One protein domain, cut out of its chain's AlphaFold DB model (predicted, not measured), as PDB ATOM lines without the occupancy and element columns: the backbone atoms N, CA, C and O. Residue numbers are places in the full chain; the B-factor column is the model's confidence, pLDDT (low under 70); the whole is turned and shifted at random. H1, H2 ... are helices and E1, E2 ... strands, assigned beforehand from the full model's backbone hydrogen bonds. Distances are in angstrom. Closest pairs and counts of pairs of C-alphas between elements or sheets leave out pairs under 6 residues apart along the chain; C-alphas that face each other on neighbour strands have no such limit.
ATOM      1  N   HIS A 291      86.133  29.247 279.014       82.60
ATOM      2  CA  HIS A 291      84.685  29.431 278.926       82.60
ATOM      3  C   HIS A 291      83.994  28.139 278.475       82.60
ATOM      4  O   HIS A 291      84.425  27.508 277.511       82.60
ATOM      5  N   GLU A 292      82.912  27.765 279.160       83.01
ATOM      6  CA  GLU A 292      82.093  26.580 278.875       83.01
ATOM      7  C   GLU A 292      80.671  27.034 278.512       83.01
ATOM      8  O   GLU A 292      80.042  27.796 279.248       83.01
ATOM      9  N   PHE A 293      80.176  26.602 277.352       83.49
ATOM     10  CA  PHE A 293      78.879  26.988 276.797       83.49
ATOM     11  C   PHE A 293      78.077  25.737 276.433       83.49
ATOM     12  O   PHE A 293      78.508  24.935 275.604       83.49
ATOM     13  N   VAL A 294      76.887  25.582 277.010       77.29
ATOM     14  CA  VAL A 294      76.014  24.425 276.766       77.29
ATOM     15  C   VAL A 294      74.858  24.841 275.864       77.29
ATOM     16  O   VAL A 294      74.079  25.725 276.213       77.29
ATOM     17  N   GLN A 295      74.714  24.184 274.713       75.27
ATOM     18  CA  GLN A 295      73.627  24.451 273.773       75.27
ATOM     19  C   GLN A 295      72.593  23.322 273.832       75.27
ATOM     20  O   GLN A 295      72.881  22.171 273.499       75.27
ATOM     21  N   ASN A 296      71.388  23.664 274.297       75.33
ATOM     22  CA  ASN A 296      70.225  22.777 274.450       75.33
ATOM     23  C   ASN A 296      70.461  21.490 275.279       75.33
ATOM     24  O   ASN A 296      69.663  20.563 275.197       75.33
ATOM     25  N   GLY A 297      71.547  21.404 276.062       73.07
ATOM     26  CA  GLY A 297      71.958  20.181 276.781       73.07
ATOM     27  C   GLY A 297      72.542  19.090 275.868       73.07
ATOM     28  O   GLY A 297      72.965  18.031 276.328       73.07
ATOM     29  N   GLU A 298      72.587  19.360 274.564       77.95
ATOM     30  CA  GLU A 298      72.943  18.427 273.498       77.95
ATOM     31  C   GLU A 298      74.411  18.541 273.059       77.95
ATOM     32  O   GLU A 298      74.957  17.614 272.449       77.95
ATOM     33  N   ILE A 299      75.028  19.693 273.341       86.34
ATOM     34  CA  ILE A 299      76.404  20.060 272.996       86.34
ATOM     35  C   ILE A 299      76.985  20.884 274.139       86.34
ATOM     36  O   ILE A 299      76.315  21.770 274.670       86.34
ATOM     37  N   GLU A 300      78.251  20.646 274.450       89.09
ATOM     38  CA  GLU A 300      79.066  21.488 275.320       89.09
ATOM     39  C   GLU A 300      80.295  21.964 274.532       89.09
ATOM     40  O   GLU A 300      81.081  21.154 274.036       89.09
ATOM     41  N   LEU A 301      80.442  23.280 274.386       90.31
ATOM     42  CA  LEU A 301      81.624  23.936 273.837       90.31
ATOM     43  C   LEU A 301      82.491  24.442 274.988       90.31
ATOM     44  O   LEU A 301      82.086  25.350 275.708       90.31
ATOM     45  N   ILE A 302      83.707  23.921 275.094       90.09
ATOM     46  CA  ILE A 302      84.782  24.513 275.884       90.09
ATOM     47  C   ILE A 302      85.714  25.296 274.960       90.09
ATOM     48  O   ILE A 302      86.166  24.798 273.924       90.09
ATOM     49  N   ILE A 303      86.025  26.521 275.369       89.89
ATOM     50  CA  ILE A 303      87.121  27.334 274.850       89.89
ATOM     51  C   ILE A 303      88.147  27.441 275.974       89.89
ATOM     52  O   ILE A 303      87.817  27.927 277.051       89.89
ATOM     53  N   GLU A 304      89.375  26.989 275.735       89.06
ATOM     54  CA  GLU A 304      90.490  27.071 276.681       89.06
ATOM     55  C   GLU A 304      91.615  27.938 276.104       89.06
ATOM     56  O   GLU A 304      92.238  27.568 275.107       89.06
ATOM     57  N   LYS A 305      91.937  29.056 276.767       88.30
ATOM     58  CA  LYS A 305      93.262  29.689 276.711       88.30
ATOM     59  C   LYS A 305      94.051  29.323 277.976       88.30
ATOM     60  O   LYS A 305      93.762  29.882 279.035       88.30
ATOM     61  N   PRO A 306      95.052  28.429 277.903       82.63
ATOM     62  CA  PRO A 306      95.954  28.189 279.025       82.63
ATOM     63  C   PRO A 306      96.863  29.401 279.279       82.63
ATOM     64  O   PRO A 306      97.305  30.063 278.335       82.63
ATOM     65  N   GLU A 307      97.190  29.679 280.542       79.51
ATOM     66  CA  GLU A 307      98.110  30.769 280.891       79.51
ATOM     67  C   GLU A 307      99.488  30.599 280.228       79.51
ATOM     68  O   GLU A 307     100.037  29.497 280.127       79.51
ATOM     69  N   GLY A 308     100.056  31.715 279.762       81.19
ATOM     70  CA  GLY A 308     101.373  31.740 279.122       81.19
ATOM     71  C   GLY A 308     101.464  30.994 277.782       81.19
ATOM     72  O   GLY A 308     102.569  30.611 277.391       81.19
ATOM     73  N   LYS A 309     100.342  30.754 277.083       87.08
ATOM     74  CA  LYS A 309     100.309  30.114 275.754       87.08
ATOM     75  C   LYS A 309      99.738  31.027 274.666       87.08
ATOM     76  O   LYS A 309      98.758  31.732 274.890       87.08
ATOM     77  N   ASP A 310     100.320  30.936 273.467       91.04
ATOM     78  CA  ASP A 310      99.941  31.674 272.249       91.04
ATOM     79  C   ASP A 310      98.761  31.027 271.492       91.04
ATOM     80  O   ASP A 310      98.601  31.233 270.287       91.04
ATOM     81  N   PHE A 311      97.944  30.208 272.167       93.22
ATOM     82  CA  PHE A 311      96.863  29.448 271.539       93.22
ATOM     83  C   PHE A 311      95.566  29.427 272.347       93.22
ATOM     84  O   PHE A 311      95.555  29.520 273.572       93.22
ATOM     85  N   ILE A 312      94.477  29.227 271.609       92.22
ATOM     86  CA  ILE A 312      93.147  28.878 272.099       92.22
ATOM     87  C   ILE A 312      92.784  27.488 271.570       92.22
ATOM     88  O   ILE A 312      92.901  27.206 270.372       92.22
ATOM     89  N   GLN A 313      92.359  26.599 272.462       94.34
ATOM     90  CA  GLN A 313      91.802  25.302 272.107       94.34
ATOM     91  C   GLN A 313      90.275  25.385 272.130       94.34
ATOM     92  O   GLN A 313      89.677  25.782 273.125       94.34
ATOM     93  N   LEU A 314      89.647  24.975 271.032       93.39
ATOM     94  CA  LEU A 314      88.209  24.735 270.955       93.39
ATOM     95  C   LEU A 314      87.972  23.242 271.179       93.39
ATOM     96  O   LEU A 314      88.660  22.414 270.569       93.39
ATOM     97  N   ILE A 315      87.009  22.880 272.019       92.68
ATOM     98  CA  ILE A 315      86.614  21.493 272.280       92.68
ATOM     99  C   ILE A 315      85.090  21.421 272.296       92.68
ATOM    100  O   ILE A 315      84.445  22.102 273.080       92.68
ATOM    101  N   LEU A 316      84.512  20.588 271.436       91.97
ATOM    102  CA  LEU A 316      83.070  20.379 271.333       91.97
ATOM    103  C   LEU A 316      82.751  18.947 271.754       91.97
ATOM    104  O   LEU A 316      83.165  18.006 271.080       91.97
ATOM    105  N   PHE A 317      82.048  18.776 272.871       90.22
ATOM    106  CA  PHE A 317      81.572  17.488 273.371       90.22
ATOM    107  C   PHE A 317      80.112  17.256 272.969       90.22
ATOM    108  O   PHE A 317      79.287  18.168 273.003       90.22
ATOM    109  N   GLU A 318      79.781  16.012 272.625       88.15
ATOM    110  CA  GLU A 318      78.389  15.566 272.525       88.15
ATOM    111  C   GLU A 318      77.847  15.320 273.938       88.15
ATOM    112  O   GLU A 318      78.483  14.602 274.714       88.15
ATOM    113  N   CYS A 319      76.684  15.880 274.277       86.53
ATOM    114  CA  CYS A 319      76.088  15.780 275.612       86.53
ATOM    115  C   CYS A 319      74.683  15.162 275.591       86.53
ATOM    116  O   CYS A 319      73.997  15.132 274.565       86.53
ATOM    117  N   CYS A 320      74.276  14.622 276.740       82.02
ATOM    118  CA  CYS A 320      72.929  14.128 276.990       82.02
ATOM    119  C   CYS A 320      72.507  14.372 278.447       82.02
ATOM    120  O   CYS A 320      73.340  14.384 279.352       82.02
ATOM    121  N   GLY A 321      71.203  14.527 278.681       78.48
ATOM    122  CA  GLY A 321      70.650  14.855 279.996       78.48
ATOM    123  C   GLY A 321      69.889  16.185 279.989       78.48
ATOM    124  O   GLY A 321      69.594  16.703 278.910       78.48
ATOM    125  N   PRO A 322      69.520  16.701 281.173       73.36
ATOM    126  CA  PRO A 322      68.873  18.002 281.321       73.36
ATOM    127  C   PRO A 322      69.874  19.153 281.104       73.36
ATOM    128  O   PRO A 322      71.086  18.931 281.065       73.36
ATOM    129  N   LEU A 323      69.377  20.386 280.961       72.53
ATOM    130  CA  LEU A 323      70.217  21.552 280.650       72.53
ATOM    131  C   LEU A 323      71.157  21.923 281.813       72.53
ATOM    132  O   LEU A 323      72.229  22.475 281.591       72.53
ATOM    133  N   GLU A 324      70.740  21.611 283.039       77.65
ATOM    134  CA  GLU A 324      71.403  21.941 284.300       77.65
ATOM    135  C   GLU A 324      72.501  20.932 284.700       77.65
ATOM    136  O   GLU A 324      73.344  21.243 285.537       77.65
ATOM    137  N   ASP A 325      72.505  19.728 284.113       80.85
ATOM    138  CA  ASP A 325      73.501  18.664 284.348       80.85
ATOM    139  C   ASP A 325      73.761  17.862 283.047       80.85
ATOM    140  O   ASP A 325      73.385  16.683 282.934       80.85
ATOM    141  N   PRO A 326      74.353  18.510 282.021       78.60
ATOM    142  CA  PRO A 326      74.624  17.904 280.723       78.60
ATOM    143  C   PRO A 326      75.807  16.933 280.817       78.60
ATOM    144  O   PRO A 326      76.952  17.307 281.075       78.60
ATOM    145  N   LYS A 327      75.557  15.649 280.560       83.37
ATOM    146  CA  LYS A 327      76.576  14.600 280.674       83.37
ATOM    147  C   LYS A 327      77.186  14.283 279.317       83.37
ATOM    148  O   LYS A 327      76.530  13.745 278.428       83.37
ATOM    149  N   ARG A 328      78.483  14.581 279.186       88.51
ATOM    150  CA  ARG A 328      79.301  14.272 278.000       88.51
ATOM    151  C   ARG A 328      79.212  12.780 277.656       88.51
ATOM    152  O   ARG A 328      79.645  11.929 278.436       88.51
ATOM    153  N   VAL A 329      78.683  12.472 276.475       82.72
ATOM    154  CA  VAL A 329      78.480  11.116 275.959       82.72
ATOM    155  C   VAL A 329      79.826  10.409 275.815       82.72
ATOM    156  O   VAL A 329      80.802  10.985 275.333       82.72
ATOM    157  N   ALA A 330      79.888   9.135 276.207       76.91
ATOM    158  CA  ALA A 330      81.090   8.316 276.082       76.91
ATOM    159  C   ALA A 330      80.805   6.979 275.386       76.91
ATOM    160  O   ALA A 330      79.883   6.253 275.754       76.91
ATOM    161  N   ARG A 331      81.647   6.613 274.413       70.52
ATOM    162  CA  ARG A 331      81.633   5.305 273.737       70.52
ATOM    163  C   ARG A 331      82.969   4.596 273.953       70.52
ATOM    164  O   ARG A 331      84.037   5.154 273.716       70.52
ATOM    165  N   GLY A 332      82.915   3.351 274.431       64.82
ATOM    166  CA  GLY A 332      84.109   2.531 274.678       64.82
ATOM    167  C   GLY A 332      85.095   3.121 275.700       64.82
ATOM    168  O   GLY A 332      86.292   2.887 275.578       64.82
ATOM    169  N   GLY A 333      84.610   3.918 276.661       68.52
ATOM    170  CA  GLY A 333      85.433   4.605 277.666       68.52
ATOM    171  C   GLY A 333      85.990   5.970 277.240       68.52
ATOM    172  O   GLY A 333      86.565   6.665 278.070       68.52
ATOM    173  N   TYR A 334      85.791   6.390 275.986       66.48
ATOM    174  CA  TYR A 334      86.212   7.703 275.490       66.48
ATOM    175  C   TYR A 334      85.008   8.639 275.368       66.48
ATOM    176  O   TYR A 334      84.004   8.261 274.760       66.48
ATOM    177  N   LYS A 335      85.113   9.861 275.911       82.64
ATOM    178  CA  LYS A 335      84.158  10.949 275.638       82.64
ATOM    179  C   LYS A 335      84.133  11.234 274.130       82.64
ATOM    180  O   LYS A 335      85.189  11.240 273.496       82.64
ATOM    181  N   ILE A 336      82.951  11.451 273.562       83.30
ATOM    182  CA  ILE A 336      82.784  11.839 272.159       83.30
ATOM    183  C   ILE A 336      82.972  13.352 272.077       83.30
ATOM    184  O   ILE A 336      82.171  14.115 272.614       83.30
ATOM    185  N   CYS A 337      84.056  13.779 271.433       89.19
ATOM    186  CA  CYS A 337      84.342  15.188 271.212       89.19
ATOM    187  C   CYS A 337      85.111  15.434 269.920       89.19
ATOM    188  O   CYS A 337      85.805  14.551 269.422       89.19
ATOM    189  N   THR A 338      85.039  16.658 269.415       91.14
ATOM    190  CA  THR A 338      85.956  17.206 268.413       91.14
ATOM    191  C   THR A 338      86.764  18.339 269.033       91.14
ATOM    192  O   THR A 338      86.397  18.888 270.070       91.14
ATOM    193  N   SER A 339      87.915  18.667 268.447       93.78
ATOM    194  CA  SER A 339      88.727  19.786 268.921       93.78
ATOM    195  C   SER A 339      89.531  20.414 267.789       93.78
ATOM    196  O   SER A 339      89.939  19.714 266.858       93.78
ATOM    197  N   ALA A 340      89.751  21.724 267.882       95.19
ATOM    198  CA  ALA A 340      90.700  22.475 267.072       95.19
ATOM    199  C   ALA A 340      91.642  23.267 267.987       95.19
ATOM    200  O   ALA A 340      91.274  23.605 269.111       95.19
ATOM    201  N   VAL A 341      92.839  23.589 267.499       95.07
ATOM    202  CA  VAL A 341      93.778  24.491 268.177       95.07
ATOM    203  C   VAL A 341      94.163  25.617 267.227       95.07
ATOM    204  O   VAL A 341      94.562  25.368 266.091       95.07
ATOM    205  N   LEU A 342      93.996  26.859 267.671       94.17
ATOM    206  CA  LEU A 342      94.212  28.070 266.880       94.17
ATOM    207  C   LEU A 342      95.168  28.995 267.635       94.17
ATOM    208  O   LEU A 342      95.209  28.975 268.860       94.17
ATOM    209  N   HIS A 343      95.913  29.832 266.917       92.87
ATOM    210  CA  HIS A 343      96.719  30.880 267.548       92.87
ATOM    211  C   HIS A 343      95.802  31.903 268.241       92.87
ATOM    212  O   HIS A 343      94.721  32.180 267.724       92.87
ATOM    213  N   GLU A 344      96.209  32.494 269.364       88.80
ATOM    214  CA  GLU A 344      95.339  33.403 270.134       88.80
ATOM    215  C   GLU A 344      94.845  34.607 269.309       88.80
ATOM    216  O   GLU A 344      93.671  34.955 269.366       88.80
ATOM    217  N   ASN A 345      95.702  35.156 268.442       88.31
ATOM    218  CA  ASN A 345      95.377  36.276 267.546       88.31
ATOM    219  C   ASN A 345      94.660  35.833 266.248       88.31
ATOM    220  O   ASN A 345      94.843  36.444 265.196       88.31
ATOM    221  N   THR A 346      93.905  34.730 266.278       89.78
ATOM    222  CA  THR A 346      93.084  34.278 265.138       89.78
ATOM    223  C   THR A 346      91.799  35.103 265.072       89.78
ATOM    224  O   THR A 346      91.165  35.332 266.099       89.78
ATOM    225  N   SER A 347      91.387  35.549 263.879       89.41
ATOM    226  CA  SER A 347      90.194  36.398 263.754       89.41
ATOM    227  C   SER A 347      88.905  35.650 264.119       89.41
ATOM    228  O   SER A 347      88.789  34.433 263.933       89.41
ATOM    229  N   VAL A 348      87.916  36.389 264.625       83.48
ATOM    230  CA  VAL A 348      86.649  35.847 265.150       83.48
ATOM    231  C   VAL A 348      85.874  35.075 264.073       83.48
ATOM    232  O   VAL A 348      85.227  34.067 264.363       83.48
ATOM    233  N   GLU A 349      85.995  35.481 262.811       85.92
ATOM    234  CA  GLU A 349      85.409  34.811 261.647       85.92
ATOM    235  C   GLU A 349      86.012  33.415 261.445       85.92
ATOM    236  O   GLU A 349      85.282  32.457 261.190       85.92
ATOM    237  N   ILE A 350      87.334  33.281 261.608       88.54
ATOM    238  CA  ILE A 350      88.046  32.002 261.490       88.54
ATOM    239  C   ILE A 350      87.745  31.103 262.698       88.54
ATOM    240  O   ILE A 350      87.587  29.893 262.530       88.54
ATOM    241  N   VAL A 351      87.596  31.670 263.902       88.12
ATOM    242  CA  VAL A 351      87.142  30.922 265.090       88.12
ATOM    243  C   VAL A 351      85.727  30.367 264.872       88.12
ATOM    244  O   VAL A 351      85.499  29.181 265.103       88.12
ATOM    245  N   ARG A 352      84.791  31.172 264.347       86.29
ATOM    246  CA  ARG A 352      83.434  30.723 263.975       86.29
ATOM    247  C   ARG A 352      83.450  29.630 262.906       86.29
ATOM    248  O   ARG A 352      82.796  28.605 263.073       86.29
ATOM    249  N   GLU A 353      84.208  29.819 261.829       88.68
ATOM    250  CA  GLU A 353      84.413  28.811 260.780       88.68
ATOM    251  C   GLU A 353      84.948  27.482 261.349       88.68
ATOM    252  O   GLU A 353      84.474  26.408 260.970       88.68
ATOM    253  N   ALA A 354      85.884  27.542 262.302       90.94
ATOM    254  CA  ALA A 354      86.395  26.364 262.995       90.94
ATOM    255  C   ALA A 354      85.334  25.695 263.887       90.94
ATOM    256  O   ALA A 354      85.253  24.469 263.883       90.94
ATOM    257  N   LEU A 355      84.492  26.454 264.602       89.53
ATOM    258  CA  LEU A 355      83.371  25.901 265.383       89.53
ATOM    259  C   LEU A 355      82.353  25.165 264.500       89.53
ATOM    260  O   LEU A 355      81.891  24.087 264.869       89.53
ATOM    261  N   ILE A 356      82.054  25.697 263.312       87.08
ATOM    262  CA  ILE A 356      81.144  25.067 262.342       87.08
ATOM    263  C   ILE A 356      81.742  23.752 261.804       87.08
ATOM    264  O   ILE A 356      81.074  22.722 261.824       87.08
ATOM    265  N   ASP A 357      83.019  23.747 261.405       89.77
ATOM    266  CA  ASP A 357      83.746  22.538 260.971       89.77
ATOM    267  C   ASP A 357      83.822  21.476 262.082       89.77
ATOM    268  O   ASP A 357      83.647  20.283 261.829       89.77
ATOM    269  N   LEU A 358      84.018  21.898 263.334       91.06
ATOM    270  CA  LEU A 358      84.009  21.005 264.492       91.06
ATOM    271  C   LEU A 358      82.625  20.430 264.799       91.06
ATOM    272  O   LEU A 358      82.553  19.270 265.211       91.06
ATOM    273  N   ALA A 359      81.555  21.199 264.592       86.90
ATOM    274  CA  ALA A 359      80.178  20.741 264.739       86.90
ATOM    275  C   ALA A 359      79.803  19.715 263.657       86.90
ATOM    276  O   ALA A 359      79.316  18.636 263.991       86.90
ATOM    277  N   GLU A 360      80.123  19.985 262.384       86.59
ATOM    278  CA  GLU A 360      79.966  19.015 261.288       86.59
ATOM    279  C   GLU A 360      80.769  17.730 261.557       86.59
ATOM    280  O   GLU A 360      80.270  16.618 261.365       86.59
ATOM    281  N   GLN A 361      82.004  17.852 262.062       87.98
ATOM    282  CA  GLN A 361      82.800  16.691 262.460       87.98
ATOM    283  C   GLN A 361      82.193  15.937 263.653       87.98
ATOM    284  O   GLN A 361      82.227  14.707 263.647       87.98
ATOM    285  N   LEU A 362      81.642  16.626 264.660       87.60
ATOM    286  CA  LEU A 362      81.032  15.995 265.839       87.60
ATOM    287  C   LEU A 362      79.766  15.234 265.442       87.60
ATOM    288  O   LEU A 362      79.607  14.071 265.810       87.60
ATOM    289  N   GLU A 363      78.919  15.850 264.617       82.82
ATOM    290  CA  GLU A 363      77.733  15.221 264.044       82.82
ATOM    291  C   GLU A 363      78.099  13.966 263.238       82.82
ATOM    292  O   GLU A 363      77.461  12.918 263.388       82.82
ATOM    293  N   ARG A 364      79.142  14.041 262.396       80.37
ATOM    294  CA  ARG A 364      79.588  12.883 261.615       80.37
ATOM    295  C   ARG A 364      80.182  11.791 262.501       80.37
ATOM    296  O   ARG A 364      79.880  10.627 262.289       80.37
ATOM    297  N   ILE A 365      80.974  12.144 263.513       80.12
ATOM    298  CA  ILE A 365      81.558  11.180 264.455       80.12
ATOM    299  C   ILE A 365      80.472  10.504 265.295       80.12
ATOM    300  O   ILE A 365      80.544   9.288 265.479       80.12
ATOM    301  N   SER A 366      79.458  11.239 265.759       78.30
ATOM    302  CA  SER A 366      78.307  10.653 266.453       78.30
ATOM    303  C   SER A 366      77.585   9.655 265.543       78.30
ATOM    304  O   SER A 366      77.449   8.491 265.928       78.30
ATOM    305  N   ARG A 367      77.249  10.049 264.300       72.62
ATOM    306  CA  ARG A 367      76.638   9.174 263.277       72.62
ATOM    307  C   ARG A 367      77.467   7.921 262.975       72.62
ATOM    308  O   ARG A 367      76.959   6.815 263.149       72.62
ATOM    309  N   ASP A 368      78.731   8.086 262.581       66.30
ATOM    310  CA  ASP A 368      79.665   6.997 262.243       66.30
ATOM    311  C   ASP A 368      79.820   6.000 263.419       66.30
ATOM    312  O   ASP A 368      80.125   4.825 263.222       66.30
ATOM    313  N   SER A 369      79.580   6.445 264.659       61.58
ATOM    314  CA  SER A 369      79.678   5.621 265.872       61.58
ATOM    315  C   SER A 369      78.452   4.743 266.175       61.58
ATOM    316  O   SER A 369      78.485   3.994 267.157       61.58
ATOM    317  N   PHE A 370      77.364   4.820 265.399       52.19
ATOM    318  CA  PHE A 370      76.216   3.910 265.554       52.19
ATOM    319  C   PHE A 370      76.407   2.558 264.844       52.19
ATOM    320  O   PHE A 370      75.729   1.599 265.209       52.19
ATOM    321  N   SER A 371      77.354   2.443 263.907       52.94
ATOM    322  CA  SER A 371      77.727   1.182 263.252       52.94
ATOM    323  C   SER A 371      78.437   0.212 264.219       52.94
ATOM    324  O   SER A 371      79.534   0.529 264.694       52.94
ATOM    325  N   PRO A 372      77.911  -1.003 264.486       47.08
ATOM    326  CA  PRO A 372      78.570  -1.976 265.364       47.08
ATOM    327  C   PRO A 372      79.868  -2.545 264.758       47.08
ATOM    328  O   PRO A 372      79.867  -3.570 264.082       47.08
ATOM    329  N   GLY A 373      80.997  -1.884 265.026       53.25
ATOM    330  CA  GLY A 373      82.341  -2.333 264.637       53.25
ATOM    331  C   GLY A 373      83.190  -1.279 263.924       53.25
ATOM    332  O   GLY A 373      84.418  -1.415 263.889       53.25
ATOM    333  N   GLU A 374      82.582  -0.207 263.411       46.80
ATOM    334  CA  GLU A 374      83.336   0.908 262.833       46.80
ATOM    335  C   GLU A 374      83.954   1.764 263.949       46.80
ATOM    336  O   GLU A 374      83.357   2.026 264.993       46.80
ATOM    337  N   LYS A 375      85.222   2.144 263.773       54.75
ATOM    338  CA  LYS A 375      86.011   2.829 264.805       54.75
ATOM    339  C   LYS A 375      85.998   4.325 264.527       54.75
ATOM    340  O   LYS A 375      86.414   4.705 263.435       54.75
ATOM    341  N   LEU A 376      85.645   5.146 265.531       61.13
ATOM    342  CA  LEU A 376      85.687   6.620 265.465       61.13
ATOM    343  C   LEU A 376      86.934   7.093 264.704       61.13
ATOM    344  O   LEU A 376      88.063   6.945 265.203       61.13
ATOM    345  N   SER A 377      86.698   7.625 263.502       64.43
ATOM    346  CA  SER A 377      87.711   8.048 262.537       64.43
ATOM    347  C   SER A 377      87.678   9.563 262.398       64.43
ATOM    348  O   SER A 377      87.035  10.099 261.493       64.43
ATOM    349  N   TYR A 378      88.408  10.232 263.289       78.02
ATOM    350  CA  TYR A 378      88.661  11.668 263.229       78.02
ATOM    351  C   TYR A 378      89.140  12.115 261.845       78.02
ATOM    352  O   TYR A 378      89.852  11.385 261.149       78.02
ATOM    353  N   CYS A 379      88.756  13.330 261.460       82.67
ATOM    354  CA  CYS A 379      89.295  13.990 260.278       82.67
ATOM    355  C   CYS A 379      90.488  14.870 260.672       82.67
ATOM    356  O   CYS A 379      90.657  15.240 261.833       82.67
ATOM    357  N   VAL A 380      91.320  15.221 259.693       86.88
ATOM    358  CA  VAL A 380      92.313  16.286 259.872       86.88
ATOM    359  C   VAL A 380      91.549  17.610 259.899       86.88
ATOM    360  O   VAL A 380      91.035  18.033 258.866       86.88
ATOM    361  N   ASN A 381      91.448  18.254 261.064       91.31
ATOM    362  CA  ASN A 381      90.869  19.593 261.155       91.31
ATOM    363  C   ASN A 381      91.807  20.588 260.453       91.31
ATOM    364  O   ASN A 381      92.987  20.695 260.798       91.31
ATOM    365  N   LYS A 382      91.271  21.286 259.447       92.57
ATOM    366  CA  LYS A 382      92.046  22.132 258.530       92.57
ATOM    367  C   LYS A 382      92.595  23.398 259.194       92.57
ATOM    368  O   LYS A 382      93.738  23.763 258.939       92.57
ATOM    369  N   TYR A 383      91.823  24.012 260.091       94.47
ATOM    370  CA  TYR A 383      92.214  25.239 260.792       94.47
ATOM    371  C   TYR A 383      93.367  24.997 261.783       94.47
ATOM    372  O   TYR A 383      94.248  25.840 261.922       94.47
ATOM    373  N   SER A 384      93.430  23.803 262.387       95.44
ATOM    374  CA  SER A 384      94.495  23.426 263.330       95.44
ATOM    375  C   SER A 384      95.875  23.229 262.697       95.44
ATOM    376  O   SER A 384      96.871  23.212 263.415       95.44
ATOM    377  N   LEU A 385      95.967  23.054 261.372       93.98
ATOM    378  CA  LEU A 385      97.227  22.692 260.709       93.98
ATOM    379  C   LEU A 385      98.332  23.730 260.932       93.98
ATOM    380  O   LEU A 385      99.439  23.350 261.288       93.98
ATOM    381  N   SER A 386      98.021  25.023 260.812       91.95
ATOM    382  CA  SER A 386      98.995  26.112 261.001       91.95
ATOM    383  C   SER A 386      99.696  26.048 262.369       91.95
ATOM    384  O   SER A 386     100.916  26.188 262.463       91.95
ATOM    385  N   TYR A 387      98.936  25.772 263.435       94.68
ATOM    386  CA  TYR A 387      99.484  25.684 264.786       94.68
ATOM    387  C   TYR A 387     100.149  24.324 265.063       94.68
ATOM    388  O   TYR A 387     101.218  24.264 265.664       94.68
ATOM    389  N   LEU A 388      99.571  23.219 264.583       95.76
ATOM    390  CA  LEU A 388     100.163  21.889 264.757       95.76
ATOM    391  C   LEU A 388     101.496  21.740 264.006       95.76
ATOM    392  O   LEU A 388     102.428  21.152 264.550       95.76
ATOM    393  N   GLU A 389     101.635  22.321 262.813       94.61
ATOM    394  CA  GLU A 389     102.886  22.271 262.049       94.61
ATOM    395  C   GLU A 389     103.999  23.133 262.676       94.61
ATOM    396  O   GLU A 389     105.163  22.733 262.592       94.61
ATOM    397  N   LYS A 390     103.669  24.228 263.395       91.50
ATOM    398  CA  LYS A 390     104.620  24.920 264.300       91.50
ATOM    399  C   LYS A 390     105.153  23.957 265.371       91.50
ATOM    400  O   LYS A 390     106.361  23.872 265.558       91.50
ATOM    401  N   GLN A 391     104.271  23.185 266.012       93.36
ATOM    402  CA  GLN A 391     104.618  22.170 267.024       93.36
ATOM    403  C   GLN A 391     105.193  20.869 266.410       93.36
ATOM    404  O   GLN A 391     105.201  19.809 267.036       93.36
ATOM    405  N   SER A 392     105.652  20.905 265.150       92.90
ATOM    406  CA  SER A 392     106.179  19.751 264.403       92.90
ATOM    407  C   SER A 392     105.235  18.533 264.339       92.90
ATOM    408  O   SER A 392     105.692  17.388 264.264       92.90
ATOM    409  N   ILE A 393     103.916  18.748 264.381       95.97
ATOM    410  CA  ILE A 393     102.872  17.718 264.283       95.97
ATOM    411  C   ILE A 393     102.203  17.814 262.908       95.97
ATOM    412  O   ILE A 393     101.460  18.746 262.618       95.97
ATOM    413  N   TYR A 394     102.438  16.809 262.064       95.45
ATOM    414  CA  TYR A 394     102.043  16.826 260.652       95.45
ATOM    415  C   TYR A 394     100.898  15.848 260.353       95.45
ATOM    416  O   TYR A 394     100.860  14.756 260.933       95.45
ATOM    417  N   PRO A 395      99.987  16.166 259.414       94.13
ATOM    418  CA  PRO A 395      98.958  15.232 258.962       94.13
ATOM    419  C   PRO A 395      99.572  14.045 258.197       94.13
ATOM    420  O   PRO A 395     100.452  14.189 257.342       94.13
ATOM    421  N   MET A 396      99.096  12.834 258.484       90.06
ATOM    422  CA  MET A 396      99.673  11.596 257.957       90.06
ATOM    423  C   MET A 396      99.271  11.332 256.498       90.06
ATOM    424  O   MET A 396      98.178  10.848 256.212       90.06
ATOM    425  N   LYS A 397     100.209  11.538 255.561       85.11
ATOM    426  CA  LYS A 397     100.026  11.292 254.109       85.11
ATOM    427  C   LYS A 397      99.662   9.840 253.737       85.11
ATOM    428  O   LYS A 397      99.215   9.592 252.621       85.11
ATOM    429  N   LYS A 398      99.875   8.875 254.641       82.66
ATOM    430  CA  LYS A 398      99.421   7.476 254.554       82.66
ATOM    431  C   LYS A 398      99.076   6.978 255.960       82.66
ATOM    432  O   LYS A 398      99.829   7.259 256.892       82.66
ATOM    433  N   LYS A 399      97.994   6.202 256.114       77.81
ATOM    434  CA  LYS A 399      97.677   5.530 257.389       77.81
ATOM    435  C   LYS A 399      98.771   4.516 257.749       77.81
ATOM    436  O   LYS A 399      99.280   3.813 256.877       77.81
ATOM    437  N   SER A 400      99.112   4.433 259.034       79.68
ATOM    438  CA  SER A 400     100.048   3.438 259.571       79.68
ATOM    439  C   SER A 400      99.326   2.113 259.822       79.68
ATOM    440  O   SER A 400      98.256   2.117 260.424       79.68
ATOM    441  N   SER A 401      99.907   0.979 259.413       78.80
ATOM    442  CA  SER A 401      99.329  -0.350 259.681       78.80
ATOM    443  C   SER A 401      99.300  -0.680 261.176       78.80
ATOM    444  O   SER A 401      98.318  -1.228 261.666       78.80
ATOM    445  N   ARG A 402     100.331  -0.272 261.934       77.07
ATOM    446  CA  ARG A 402     100.372  -0.434 263.401       77.07
ATOM    447  C   ARG A 402      99.479   0.556 264.147       77.07
ATOM    448  O   ARG A 402      99.009   0.244 265.235       77.07
ATOM    449  N   PHE A 403      99.239   1.736 263.576       83.38
ATOM    450  CA  PHE A 403      98.459   2.804 264.208       83.38
ATOM    451  C   PHE A 403      97.356   3.327 263.262       83.38
ATOM    452  O   PHE A 403      97.381   4.492 262.870       83.38
ATOM    453  N   PRO A 404      96.359   2.497 262.887       80.11
ATOM    454  CA  PRO A 404      95.385   2.827 261.837       80.11
ATOM    455  C   PRO A 404      94.355   3.904 262.231       80.11
ATOM    456  O   PRO A 404      93.602   4.375 261.376       80.11
ATOM    457  N   ARG A 405      94.318   4.290 263.517       81.21
ATOM    458  CA  ARG A 405      93.541   5.431 264.039       81.21
ATOM    459  C   ARG A 405      94.316   6.753 264.035       81.21
ATOM    460  O   ARG A 405      93.702   7.793 264.243       81.21
ATOM    461  N   ALA A 406      95.634   6.723 263.829       87.92
ATOM    462  CA  ALA A 406      96.440   7.932 263.811       87.92
ATOM    463  C   ALA A 406      96.205   8.715 262.512       87.92
ATOM    464  O   ALA A 406      96.195   8.144 261.417       87.92
ATOM    465  N   ILE A 407      96.015  10.023 262.663       91.43
ATOM    466  CA  ILE A 407      95.834  10.991 261.572       91.43
ATOM    467  C   ILE A 407      96.900  12.089 261.598       91.43
ATOM    468  O   ILE A 407      97.156  12.703 260.564       91.43
ATOM    469  N   TYR A 408      97.567  12.278 262.738       94.64
ATOM    470  CA  TYR A 408      98.708  13.169 262.909       94.64
ATOM    471  C   TYR A 408      99.933  12.388 263.405       94.64
ATOM    472  O   TYR A 408      99.812  11.354 264.069       94.64
ATOM    473  N   TYR A 409     101.123  12.896 263.100       94.10
ATOM    474  CA  TYR A 409     102.402  12.343 263.539       94.10
ATOM    475  C   TYR A 409     103.341  13.469 263.975       94.10
ATOM    476  O   TYR A 409     103.598  14.394 263.204       94.10
ATOM    477  N   CYS A 410     103.861  13.388 265.199       94.55
ATOM    478  CA  CYS A 410     104.870  14.320 265.689       94.55
ATOM    479  C   CYS A 410     106.249  13.948 265.131       94.55
ATOM    480  O   CYS A 410     106.742  12.851 265.392       94.55
ATOM    481  N   GLY A 411     106.886  14.864 264.399       86.92
ATOM    482  CA  GLY A 411     108.242  14.699 263.874       86.92
ATOM    483  C   GLY A 411     109.316  14.669 264.966       86.92
ATOM    484  O   GLY A 411     110.223  13.842 264.879       86.92
ATOM    485  N   LEU A 412     109.174  15.503 266.006       83.77
ATOM    486  CA  LEU A 412     110.095  15.587 267.151       83.77
ATOM    487  C   LEU A 412     110.118  14.274 267.950       83.77
ATOM    488  O   LEU A 412     111.117  13.560 267.963       83.77
ATOM    489  N   CYS A 413     108.993  13.912 268.572       82.66
ATOM    490  CA  CYS A 413     108.896  12.734 269.445       82.66
ATOM    491  C   CYS A 413     108.675  11.410 268.691       82.66
ATOM    492  O   CYS A 413     108.637  10.341 269.299       82.66
ATOM    493  N   GLN A 414     108.479  11.461 267.368       85.97
ATOM    494  CA  GLN A 414     108.125  10.313 266.519       85.97
ATOM    495  C   GLN A 414     106.852   9.568 266.973       85.97
ATOM    496  O   GLN A 414     106.714   8.350 266.798       85.97
ATOM    497  N   PHE A 415     105.909  10.327 267.539       86.31
ATOM    498  CA  PHE A 415     104.689   9.856 268.194       86.31
ATOM    499  C   PHE A 415     103.469   9.899 267.255       86.31
ATOM    500  O   PHE A 415     103.344  10.798 266.425       86.31
ATOM    501  N   HIS A 416     102.564   8.921 267.371       92.06
ATOM    502  CA  HIS A 416     101.360   8.793 266.533       92.06
ATOM    503  C   HIS A 416     100.117   9.294 267.285       92.06
ATOM    504  O   HIS A 416      99.862   8.859 268.403       92.06
ATOM    505  N   ILE A 417      99.332  10.176 266.662       92.02
ATOM    506  CA  ILE A 417      98.293  10.980 267.323       92.02
ATOM    507  C   ILE A 417      96.946  10.811 266.597       92.02
ATOM    508  O   ILE A 417      96.875  10.887 265.365       92.02
ATOM    509  N   CYS A 418      95.864  10.570 267.347       89.85
ATOM    510  CA  CYS A 418      94.551  10.212 266.784       89.85
ATOM    511  C   CYS A 418      93.541  11.371 266.697       89.85
ATOM    512  O   CYS A 418      92.533  11.220 266.016       89.85
ATOM    513  N   SER A 419      93.773  12.504 267.367       89.94
ATOM    514  CA  SER A 419      92.907  13.696 267.317       89.94
ATOM    515  C   SER A 419      93.683  14.959 267.708       89.94
ATOM    516  O   SER A 419      94.759  14.859 268.298       89.94
ATOM    517  N   VAL A 420      93.137  16.150 267.430       93.78
ATOM    518  CA  VAL A 420      93.745  17.425 267.866       93.78
ATOM    519  C   VAL A 420      93.802  17.527 269.394       93.78
ATOM    520  O   VAL A 420      94.809  17.969 269.932       93.78
ATOM    521  N   PHE A 421      92.795  17.013 270.110       90.98
ATOM    522  CA  PHE A 421      92.820  16.946 271.577       90.98
ATOM    523  C   PHE A 421      94.030  16.143 272.096       90.98
ATOM    524  O   PHE A 421      94.741  16.594 272.989       90.98
ATOM    525  N   GLN A 422      94.341  14.990 271.482       91.73
ATOM    526  CA  GLN A 422      95.583  14.266 271.788       91.73
ATOM    527  C   GLN A 422      96.847  15.020 271.352       91.73
ATOM    528  O   GLN A 422      97.893  14.829 271.962       91.73
ATOM    529  N   ALA A 423      96.777  15.849 270.306       94.52
ATOM    530  CA  ALA A 423      97.909  16.655 269.862       94.52
ATOM    531  C   ALA A 423      98.279  17.732 270.892       94.52
ATOM    532  O   ALA A 423      99.461  17.872 271.191       94.52
ATOM    533  N   VAL A 424      97.289  18.418 271.483       94.14
ATOM    534  CA  VAL A 424      97.519  19.420 272.542       94.14
ATOM    535  C   VAL A 424      98.089  18.769 273.801       94.14
ATOM    536  O   VAL A 424      99.148  19.177 274.272       94.14
ATOM    537  N   VAL A 425      97.478  17.680 274.285       92.55
ATOM    538  CA  VAL A 425      98.018  16.906 275.422       92.55
ATOM    539  C   VAL A 425      99.446  16.408 275.143       92.55
ATOM    540  O   VAL A 425     100.274  16.367 276.051       92.55
ATOM    541  N   HIS A 426      99.771  16.070 273.889       93.60
ATOM    542  CA  HIS A 426     101.124  15.673 273.511       93.60
ATOM    543  C   HIS A 426     102.117  16.845 273.489       93.60
ATOM    544  O   HIS A 426     103.177  16.714 274.098       93.60
ATOM    545  N   PHE A 427     101.826  17.976 272.831       94.29
ATOM    546  CA  PHE A 427     102.803  19.073 272.749       94.29
ATOM    547  C   PHE A 427     102.998  19.819 274.079       94.29
ATOM    548  O   PHE A 427     104.060  20.388 274.314       94.29
ATOM    549  N   LEU A 428     102.019  19.751 274.989       91.37
ATOM    550  CA  LEU A 428     102.156  20.209 276.376       91.37
ATOM    551  C   LEU A 428     102.922  19.223 277.283       91.37
ATOM    552  O   LEU A 428     103.209  19.557 278.432       91.37
ATOM    553  N   SER A 429     103.252  18.015 276.811       88.99
ATOM    554  CA  SER A 429     103.994  17.033 277.612       88.99
ATOM    555  C   SER A 429     105.476  17.396 277.753       88.99
ATOM    556  O   SER A 429     106.100  17.901 276.818       88.99
TER     557      SER A 429
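Overview. This is residues 291 to 429 of the 1429 residues of the protein "CCHC-type domain-containing protein" of Onchocerca volvulus (UniProt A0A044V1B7). A twisted sheet of four strands, E1 to E4, has the long helix H1 slantwise over one face. Beside its E4 edge gathers a smaller group, the short helices H2 and H3 and the little hairpin E5 and E6, with H3 on the opposite face from H1. The 139 printed residues have three named helices and six named strands, in the order E1 E2 E3 E4 H1 H2 E5 E6 H3; E1 E2 E3 E4 is an antiparallel meander, each strand the neighbour of the one before. The class is mixed, helices and strands, with 69 residues, under half, in named elements; the whole is compact, radius of gyration of the C-alphas 15.1 A, spanning 44 by 40 by 25 A.

Along the chain. E1 is residues 291 to 295, from C-alpha 291 at (84.685, 29.431, 278.926), E2 299 to 304, E3 311 to 320, 28.9 A long, and E4 337 to 343, 20.3 A. H1 is residues 348 to 368, 29.8 A, H2 385 to 390, E5 393 to 395, E6 408 to 410, and H3 420 to 427, ending at (102.803, 19.073, 272.749).

Arrangement. N 293 and O 301 are 2.8 A apart across E1 and E2, N 302 and O 315 2.8 A across E2 and E3, N 314 and O 340 2.9 A across E3 and E4. H1 lies over E3 and E4, height over the sheet 7.9 A; its closest C-alphas to E4 are Leu 362 and Thr 338, 5.7 A. H3 stands up from the sheet over E4, closest C-alphas Val 420 and Ser 339, 5.6 A. H2 only grazes the sheet with residues 385 to 388. H1 and H3 are apart. In the antiparallel hairpin E5 and E6, N 394 and O 409 are 2.9 A apart. Every O i to N i+4 pair is within hydrogen-bond range in H1 and H3, but 1 of 2 in H2.

Size, cuts and confidence. The C-alphas farthest apart, Pro 322 and Leu 412, are 43.7 A apart. The printed part has no cut; the links E3 to E4, H1 to H2 and E5 to E6 are long. Residues 332 to 334 and 368 to 377 have pLDDT under 70.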